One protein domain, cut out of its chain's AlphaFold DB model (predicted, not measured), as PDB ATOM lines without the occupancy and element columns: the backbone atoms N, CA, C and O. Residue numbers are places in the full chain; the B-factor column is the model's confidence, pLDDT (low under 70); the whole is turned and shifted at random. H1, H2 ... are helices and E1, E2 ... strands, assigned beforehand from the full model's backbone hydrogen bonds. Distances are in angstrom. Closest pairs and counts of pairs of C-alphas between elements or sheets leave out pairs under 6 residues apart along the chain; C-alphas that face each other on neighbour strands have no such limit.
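AT A GLANCE: This is residues 10 to 60 of the 61 residues of an uncharacterized protein of Actinobacteria bacterium 66_15 (UniProt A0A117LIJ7). A small two-stranded hairpin, E1 and E2, makes the middle of a loose row of parts, with the longest helix, H3, to one side of it and the short helices H1 and H2 to the other. H1 lies at the far end of the row, beyond H2. The printed part has 51 residues, with three named helices and two named strands in the order H1, H2, E1, E2, H3; the sheet E1 - E2 is antiparallel and the class is mixed, helices and strands. The whole is only just loose, close to compact, with a radius of gyration of the C-alphas of 12.0 A and spans of 34 by 24 by 19 A.

IN THESE COORDINATES: E1 is residues 32 to 34, 6.7 A, and E2 is residues 37 to 40, 9.3 A, with C-alpha 37 at (39.332, 30.098, 4.722). H3, residues 46 to 58, measures 18.7 A and ends with C-alpha 58 at (34.080, 45.113, 10.459). H2 is residues 16 to 24, 11.9 A. H1 is residues 10 to 14, 6.1 A, beginning with C-alpha 10 at (32.822, 13.726, -6.715).

HOW THE PARTS SIT: E1 and E2 form an antiparallel hairpin with 140 degrees between their directions; N 34 and O 37 are within hydrogen-bond range at 2.9 A, as are N 39 and O 32 at 2.9 A. The closest C-alphas of E2 and H3 are those of Met 39 and Ala 52, 7.5 A apart. The closest of E1 and H3 are those of Thr 32 and Ile 49, 7.8 A apart. The closest C-alphas of H2 and E2 are those of Ile 22 and Pro 38, 7.5 A apart. H1 and H2 are close but not clearly touching, with the C-alphas of Ala 12 and Val 19 6.6 A apart. H2 and H3 are apart, and H1 is apart from E1, E2 and H3. In H1, H2 and H3 every O i to N i+4 pair is within hydrogen-bond range.

THE WHOLE: The two C-alphas farthest apart, those of Glu 10 and Asp 58, are 35.8 A apart. The printed part has no cut and no long link. The mean pLDDT of the printed part is 84.4; residues 43 to 46, 49 and 60 are under 70.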
ATOM      1  N   GLU A  10      32.781  12.677  -5.700       94.62
ATOM      2  CA  GLU A  10      32.822  13.726  -6.715       94.62
ATOM      3  C   GLU A  10      32.971  15.132  -6.117       94.62
ATOM      4  O   GLU A  10      33.656  15.976  -6.691       94.62
ATOM      5  N   ILE A  11      32.385  15.378  -4.941       93.38
ATOM      6  CA  ILE A  11      32.503  16.654  -4.227       93.38
ATOM      7  C   ILE A  11      33.871  16.740  -3.553       93.38
ATOM      8  O   ILE A  11      34.539  17.770  -3.648       93.38
ATOM      9  N   ALA A  12      34.316  15.647  -2.926       92.12
ATOM     10  CA  ALA A  12      35.647  15.564  -2.336       92.12
ATOM     11  C   ALA A  12      36.746  15.795  -3.387       92.12
ATOM     12  O   ALA A  12      37.691  16.531  -3.123       92.12
ATOM     13  N   ALA A  13      36.592  15.240  -4.593       93.94
ATOM     14  CA  ALA A  13      37.513  15.460  -5.706       93.94
ATOM     15  C   ALA A  13      37.461  16.904  -6.236       93.94
ATOM     16  O   ALA A  13      38.504  17.527  -6.420       93.94
ATOM     17  N   ALA A  14      36.263  17.466  -6.440       95.94
ATOM     18  CA  ALA A  14      36.105  18.834  -6.945       95.94
ATOM     19  C   ALA A  14      36.653  19.908  -5.985       95.94
ATOM     20  O   ALA A  14      37.065  20.981  -6.425       95.94
ATOM     21  N   HIS A  15      36.681  19.619  -4.681       94.50
ATOM     22  CA  HIS A  15      37.139  20.532  -3.631       94.50
ATOM     23  C   HIS A  15      38.341  19.985  -2.848       94.50
ATOM     24  O   HIS A  15      38.537  20.350  -1.684       94.50
ATOM     25  N   GLN A  16      39.156  19.134  -3.481       94.06
ATOM     26  CA  GLN A  16      40.235  18.380  -2.836       94.06
ATOM     27  C   GLN A  16      41.146  19.259  -1.974       94.06
ATOM     28  O   GLN A  16      41.401  18.920  -0.824       94.06
ATOM     29  N   THR A  17      41.565  20.421  -2.481       95.00
ATOM     30  CA  THR A  17      42.434  21.355  -1.748       95.00
ATOM     31  C   THR A  17      41.857  21.760  -0.389       95.00
ATOM     32  O   THR A  17      42.576  21.784   0.604       95.00
ATOM     33  N   MET A  18      40.555  22.058  -0.322       94.50
ATOM     34  CA  MET A  18      39.894  22.453   0.926       94.50
ATOM     35  C   MET A  18      39.693  21.257   1.859       94.50
ATOM     36  O   MET A  18      39.864  21.381   3.067       94.50
ATOM     37  N   VAL A  19      39.344  20.092   1.308       93.69
ATOM     38  CA  VAL A  19      39.164  18.864   2.097       93.69
ATOM     39  C   VAL A  19      40.481  18.428   2.738       93.69
ATOM     40  O   VAL A  19      40.490  18.114   3.924       93.69
ATOM     41  N   SER A  20      41.590  18.478   1.996       94.25
ATOM     42  CA  SER A  20      42.925  18.225   2.544       94.25
ATOM     43  C   SER A  20      43.273  19.225   3.641       94.25
ATOM     44  O   SER A  20      43.671  18.807   4.716       94.25
ATOM     45  N   LEU A  21      43.012  20.521   3.441       94.25
ATOM     46  CA  LEU A  21      43.249  21.534   4.475       94.25
ATOM     47  C   LEU A  21      42.469  21.252   5.771       94.25
ATOM     48  O   LEU A  21      43.019  21.378   6.862       94.25
ATOM     49  N   ILE A  22      41.197  20.859   5.654       92.81
ATOM     50  CA  ILE A  22      40.341  20.482   6.790       92.81
ATOM     51  C   ILE A  22      40.937  19.291   7.548       92.81
ATOM     52  O   ILE A  22      40.986  19.309   8.777       92.81
ATOM     53  N   GLN A  23      41.411  18.276   6.820       91.31
ATOM     54  CA  GLN A  23      42.028  17.078   7.392       91.31
ATOM     55  C   GLN A  23      43.377  17.384   8.051       91.31
ATOM     56  O   GLN A  23      43.599  16.982   9.190       91.31
ATOM     57  N   ASP A  24      44.239  18.139   7.370       94.12
ATOM     58  CA  ASP A  24      45.575  18.515   7.840       94.12
ATOM     59  C   ASP A  24      45.510  19.362   9.118       94.12
ATOM     60  O   ASP A  24      46.367  19.247   9.993       94.12
ATOM     61  N   GLN A  25      44.473  20.195   9.251       92.50
ATOM     62  CA  GLN A  25      44.218  20.998  10.449       92.50
ATOM     63  C   GLN A  25      43.435  20.248  11.540       92.50
ATOM     64  O   GLN A  25      43.255  20.787  12.631       92.50
ATOM     65  N   GLY A  26      42.973  19.021  11.274       91.00
ATOM     66  CA  GLY A  26      42.208  18.216  12.229       91.00
ATOM     67  C   GLY A  26      40.822  18.778  12.569       91.00
ATOM     68  O   GLY A  26      40.324  18.524  13.664       91.00
ATOM     69  N   LEU A  27      40.209  19.547  11.664       89.88
ATOM     70  CA  LEU A  27      38.905  20.182  11.883       89.88
ATOM     71  C   LEU A  27      37.760  19.161  11.816       89.88
ATOM     72  O   LEU A  27      37.771  18.233  11.004       89.88
ATOM     73  N   VAL A  28      36.729  19.362  12.637       87.44
ATOM     74  CA  VAL A  28      35.566  18.468  12.713       87.44
ATOM     75  C   VAL A  28      34.427  18.959  11.815       87.44
ATOM     76  O   VAL A  28      34.066  20.129  11.804       87.44
ATOM     77  N   TYR A  29      33.786  18.065  11.065       85.75
ATOM     78  CA  TYR A  29      32.604  18.442  10.281       85.75
ATOM     79  C   TYR A  29      31.371  18.733  11.169       85.75
ATOM     80  O   TYR A  29      31.195  18.084  12.202       85.75
ATOM     81  N   PRO A  30      30.457  19.633  10.746       89.69
ATOM     82  CA  PRO A  30      30.522  20.455   9.534       89.69
ATOM     83  C   PRO A  30      31.528  21.611   9.649       89.69
ATOM     84  O   PRO A  30      31.678  22.206  10.709       89.69
ATOM     85  N   VAL A  31      32.178  21.959   8.532       90.12
ATOM     86  CA  VAL A  31      33.115  23.092   8.453       90.12
ATOM     87  C   VAL A  31      32.491  24.233   7.656       90.12
ATOM     88  O   VAL A  31      31.994  24.028   6.548       90.12
ATOM     89  N   THR A  32      32.540  25.446   8.204       89.94
ATOM     90  CA  THR A  32      32.145  26.669   7.493       89.94
ATOM     91  C   THR A  32      33.375  27.345   6.917       89.94
ATOM     92  O   THR A  32      34.302  27.698   7.646       89.94
ATOM     93  N   VAL A  33      33.355  27.568   5.606       89.38
ATOM     94  CA  VAL A  33      34.426  28.235   4.866       89.38
ATOM     95  C   VAL A  33      33.924  29.594   4.389       89.38
ATOM     96  O   VAL A  33      32.866  29.679   3.766       89.38
ATOM     97  N   VAL A  34      34.688  30.651   4.661       87.56
ATOM     98  CA  VAL A  34      34.410  32.023   4.211       87.56
ATOM     99  C   VAL A  34      35.632  32.520   3.450       87.56
ATOM    100  O   VAL A  34      36.751  32.402   3.943       87.56
ATOM    101  N   ASP A  35      35.436  33.011   2.224       87.31
ATOM    102  CA  ASP A  35      36.509  33.474   1.327       87.31
ATOM    103  C   ASP A  35      37.668  32.470   1.173       87.31
ATOM    104  O   ASP A  35      38.842  32.832   1.181       87.31
ATOM    105  N   GLY A  36      37.345  31.175   1.096       87.50
ATOM    106  CA  GLY A  36      38.352  30.114   0.981       87.50
ATOM    107  C   GLY A  36      39.144  29.837   2.264       87.50
ATOM    108  O   GLY A  36      40.139  29.123   2.205       87.50
ATOM    109  N   THR A  37      38.713  30.358   3.415       88.56
ATOM    110  CA  THR A  37      39.332  30.098   4.722       88.56
ATOM    111  C   THR A  37      38.356  29.350   5.640       88.56
ATOM    112  O   THR A  37      37.231  29.827   5.826       88.56
ATOM    113  N   PRO A  38      38.732  28.196   6.226       89.00
ATOM    114  CA  PRO A  38      37.945  27.557   7.280       89.00
ATOM    115  C   PRO A  38      37.829  28.494   8.485       89.00
ATOM    116  O   PRO A  38      38.838  28.920   9.039       89.00
ATOM    117  N   MET A  39      36.605  28.849   8.872       85.00
ATOM    118  CA  MET A  39      36.359  29.738  10.015       85.00
ATOM    119  C   MET A  39      35.750  29.018  11.213       85.00
ATOM    120  O   MET A  39      35.950  29.459  12.340       85.00
ATOM    121  N   TYR A  40      35.016  27.928  10.982       82.12
ATOM    122  CA  TYR A  40      34.382  27.158  12.046       82.12
ATOM    123  C   TYR A  40      34.327  25.677  11.723       82.12
ATOM    124  O   TYR A  40      34.143  25.322  10.559       82.12
ATOM    125  N   ASP A  41      34.378  24.849  12.758       83.81
ATOM    126  CA  ASP A  41      34.239  23.402  12.699       83.81
ATOM    127  C   ASP A  41      33.269  22.896  13.796       83.81
ATOM    128  O   ASP A  41      33.006  23.574  14.794       83.81
ATOM    129  N   GLY A  42      32.669  21.725  13.582       78.88
ATOM    130  CA  GLY A  42      31.717  21.090  14.493       78.88
ATOM    131  C   GLY A  42      30.300  21.680  14.463       78.88
ATOM    132  O   GLY A  42      29.885  22.357  13.524       78.88
ATOM    133  N   ALA A  43      29.497  21.372  15.488       67.06
ATOM    134  CA  ALA A  43      28.111  21.833  15.592       67.06
ATOM    135  C   ALA A  43      28.048  23.351  15.837       67.06
ATOM    136  O   ALA A  43      27.951  23.829  16.967       67.06
ATOM    137  N   VAL A  44      28.105  24.117  14.754       65.88
ATOM    138  CA  VAL A  44      28.101  25.577  14.787       65.88
ATOM    139  C   VAL A  44      26.668  26.064  14.636       65.88
ATOM    140  O   VAL A  44      25.971  25.749  13.671       65.88
ATOM    141  N   SER A  45      26.208  26.850  15.605       68.81
ATOM    142  CA  SER A  45      24.883  27.458  15.537       68.81
ATOM    143  C   SER A  45      24.861  28.584  14.495       68.81
ATOM    144  O   SER A  45      25.832  29.323  14.333       68.81
ATOM    145  N   TYR A  46      23.733  28.763  13.803       65.94
ATOM    146  CA  TYR A  46      23.544  29.864  12.847       65.94
ATOM    147  C   TYR A  46      23.921  31.259  13.414       65.94
ATOM    148  O   TYR A  46      24.577  32.025  12.707       65.94
ATOM    149  N   PRO A  47      23.643  31.590  14.698       76.25
ATOM    150  CA  PRO A  47      24.140  32.819  15.323       76.25
ATOM    151  C   PRO A  47      25.669  32.948  15.381       76.25
ATOM    152  O   PRO A  47      26.187  34.061  15.302       76.25
ATOM    153  N   ALA A  48      26.405  31.843  15.531       72.62
ATOM    154  CA  ALA A  48      27.866  31.870  15.507       72.62
ATOM    155  C   ALA A  48      28.383  32.185  14.096       72.62
ATOM    156  O   ALA A  48      29.248  33.045  13.956       72.62
ATOM    157  N   ILE A  49      27.777  31.597  13.057       69.88
ATOM    158  CA  ILE A  49      28.110  31.889  11.653       69.88
ATOM    159  C   ILE A  49      27.936  33.381  11.347       69.88
ATOM    160  O   ILE A  49      28.852  34.014  10.824       69.88
ATOM    161  N   LEU A  50      26.789  33.961  11.720       76.12
ATOM    162  CA  LEU A  50      26.524  35.390  11.514       76.12
ATOM    163  C   LEU A  50      27.564  36.281  12.207       76.12
ATOM    164  O   LEU A  50      27.956  37.306  11.652       76.12
ATOM    165  N   ARG A  51      28.050  35.876  13.388       78.75
ATOM    166  CA  ARG A  51      29.062  36.634  14.126       78.75
ATOM    167  C   ARG A  51      30.417  36.661  13.408       78.75
ATOM    168  O   ARG A  51      30.965  37.751  13.302       78.75
ATOM    169  N   ALA A  52      30.943  35.546  12.874       74.00
ATOM    170  CA  ALA A  52      32.201  35.610  12.095       74.00
ATOM    171  C   ALA A  52      32.074  36.508  10.880       74.00
ATOM    172  O   ALA A  52      32.992  37.274  10.601       74.00
ATOM    173  N   VAL A  53      30.970  36.372  10.139       76.75
ATOM    174  CA  VAL A  53      30.763  37.162   8.924       76.75
ATOM    175  C   VAL A  53      30.796  38.646   9.281       76.75
ATOM    176  O   VAL A  53      31.536  39.398   8.653       76.75
ATOM    177  N   GLN A  54      30.087  39.047  10.341       80.06
ATOM    178  CA  GLN A  54      30.107  40.427  10.821       80.06
ATOM    179  C   GLN A  54      31.516  40.872  11.240       80.06
ATOM    180  O   GLN A  54      31.988  41.900  10.770       80.06
ATOM    181  N   THR A  55      32.231  40.076  12.042       81.69
ATOM    182  CA  THR A  55      33.607  40.399  12.460       81.69
ATOM    183  C   THR A  55      34.541  40.596  11.265       81.69
ATOM    184  O   THR A  55      35.362  41.511  11.267       81.69
ATOM    185  N   ARG A  56      34.419  39.772  10.218       78.31
ATOM    186  CA  ARG A  56      35.266  39.890   9.025       78.31
ATOM    187  C   ARG A  56      34.952  41.144   8.204       78.31
ATOM    188  O   ARG A  56      35.884  41.769   7.700       78.31
ATOM    189  N   LEU A  57      33.681  41.538   8.119       80.44
ATOM    190  CA  LEU A  57      33.266  42.796   7.490       80.44
ATOM    191  C   LEU A  57      33.767  44.017   8.272       80.44
ATOM    192  O   LEU A  57      34.312  44.936   7.668       80.44
ATOM    193  N   ASP A  58      33.653  44.000   9.601       78.62
ATOM    194  CA  ASP A  58      34.080  45.113  10.459       78.62
ATOM    195  C   ASP A  58      35.602  45.327  10.428       78.62
ATOM    196  O   ASP A  58      36.066  46.458  10.515       78.62
ATOM    197  N   THR A  59      36.385  44.254  10.267       71.19
ATOM    198  CA  THR A  59      37.861  44.323  10.192       71.19
ATOM    199  C   THR A  59      38.371  44.747   8.803       71.19
ATOM    200  O   THR A  59      39.562  44.988   8.630       71.19
ATOM    201  N   SER A  60      37.490  44.799   7.797       58.59
ATOM    202  CA  SER A  60      37.830  45.172   6.414       58.59
ATOM    203  C   SER A  60      37.506  46.640   6.081       58.59
ATOM    204  O   SER A  60      37.665  47.039   4.927       58.59
TER     205      SER A  60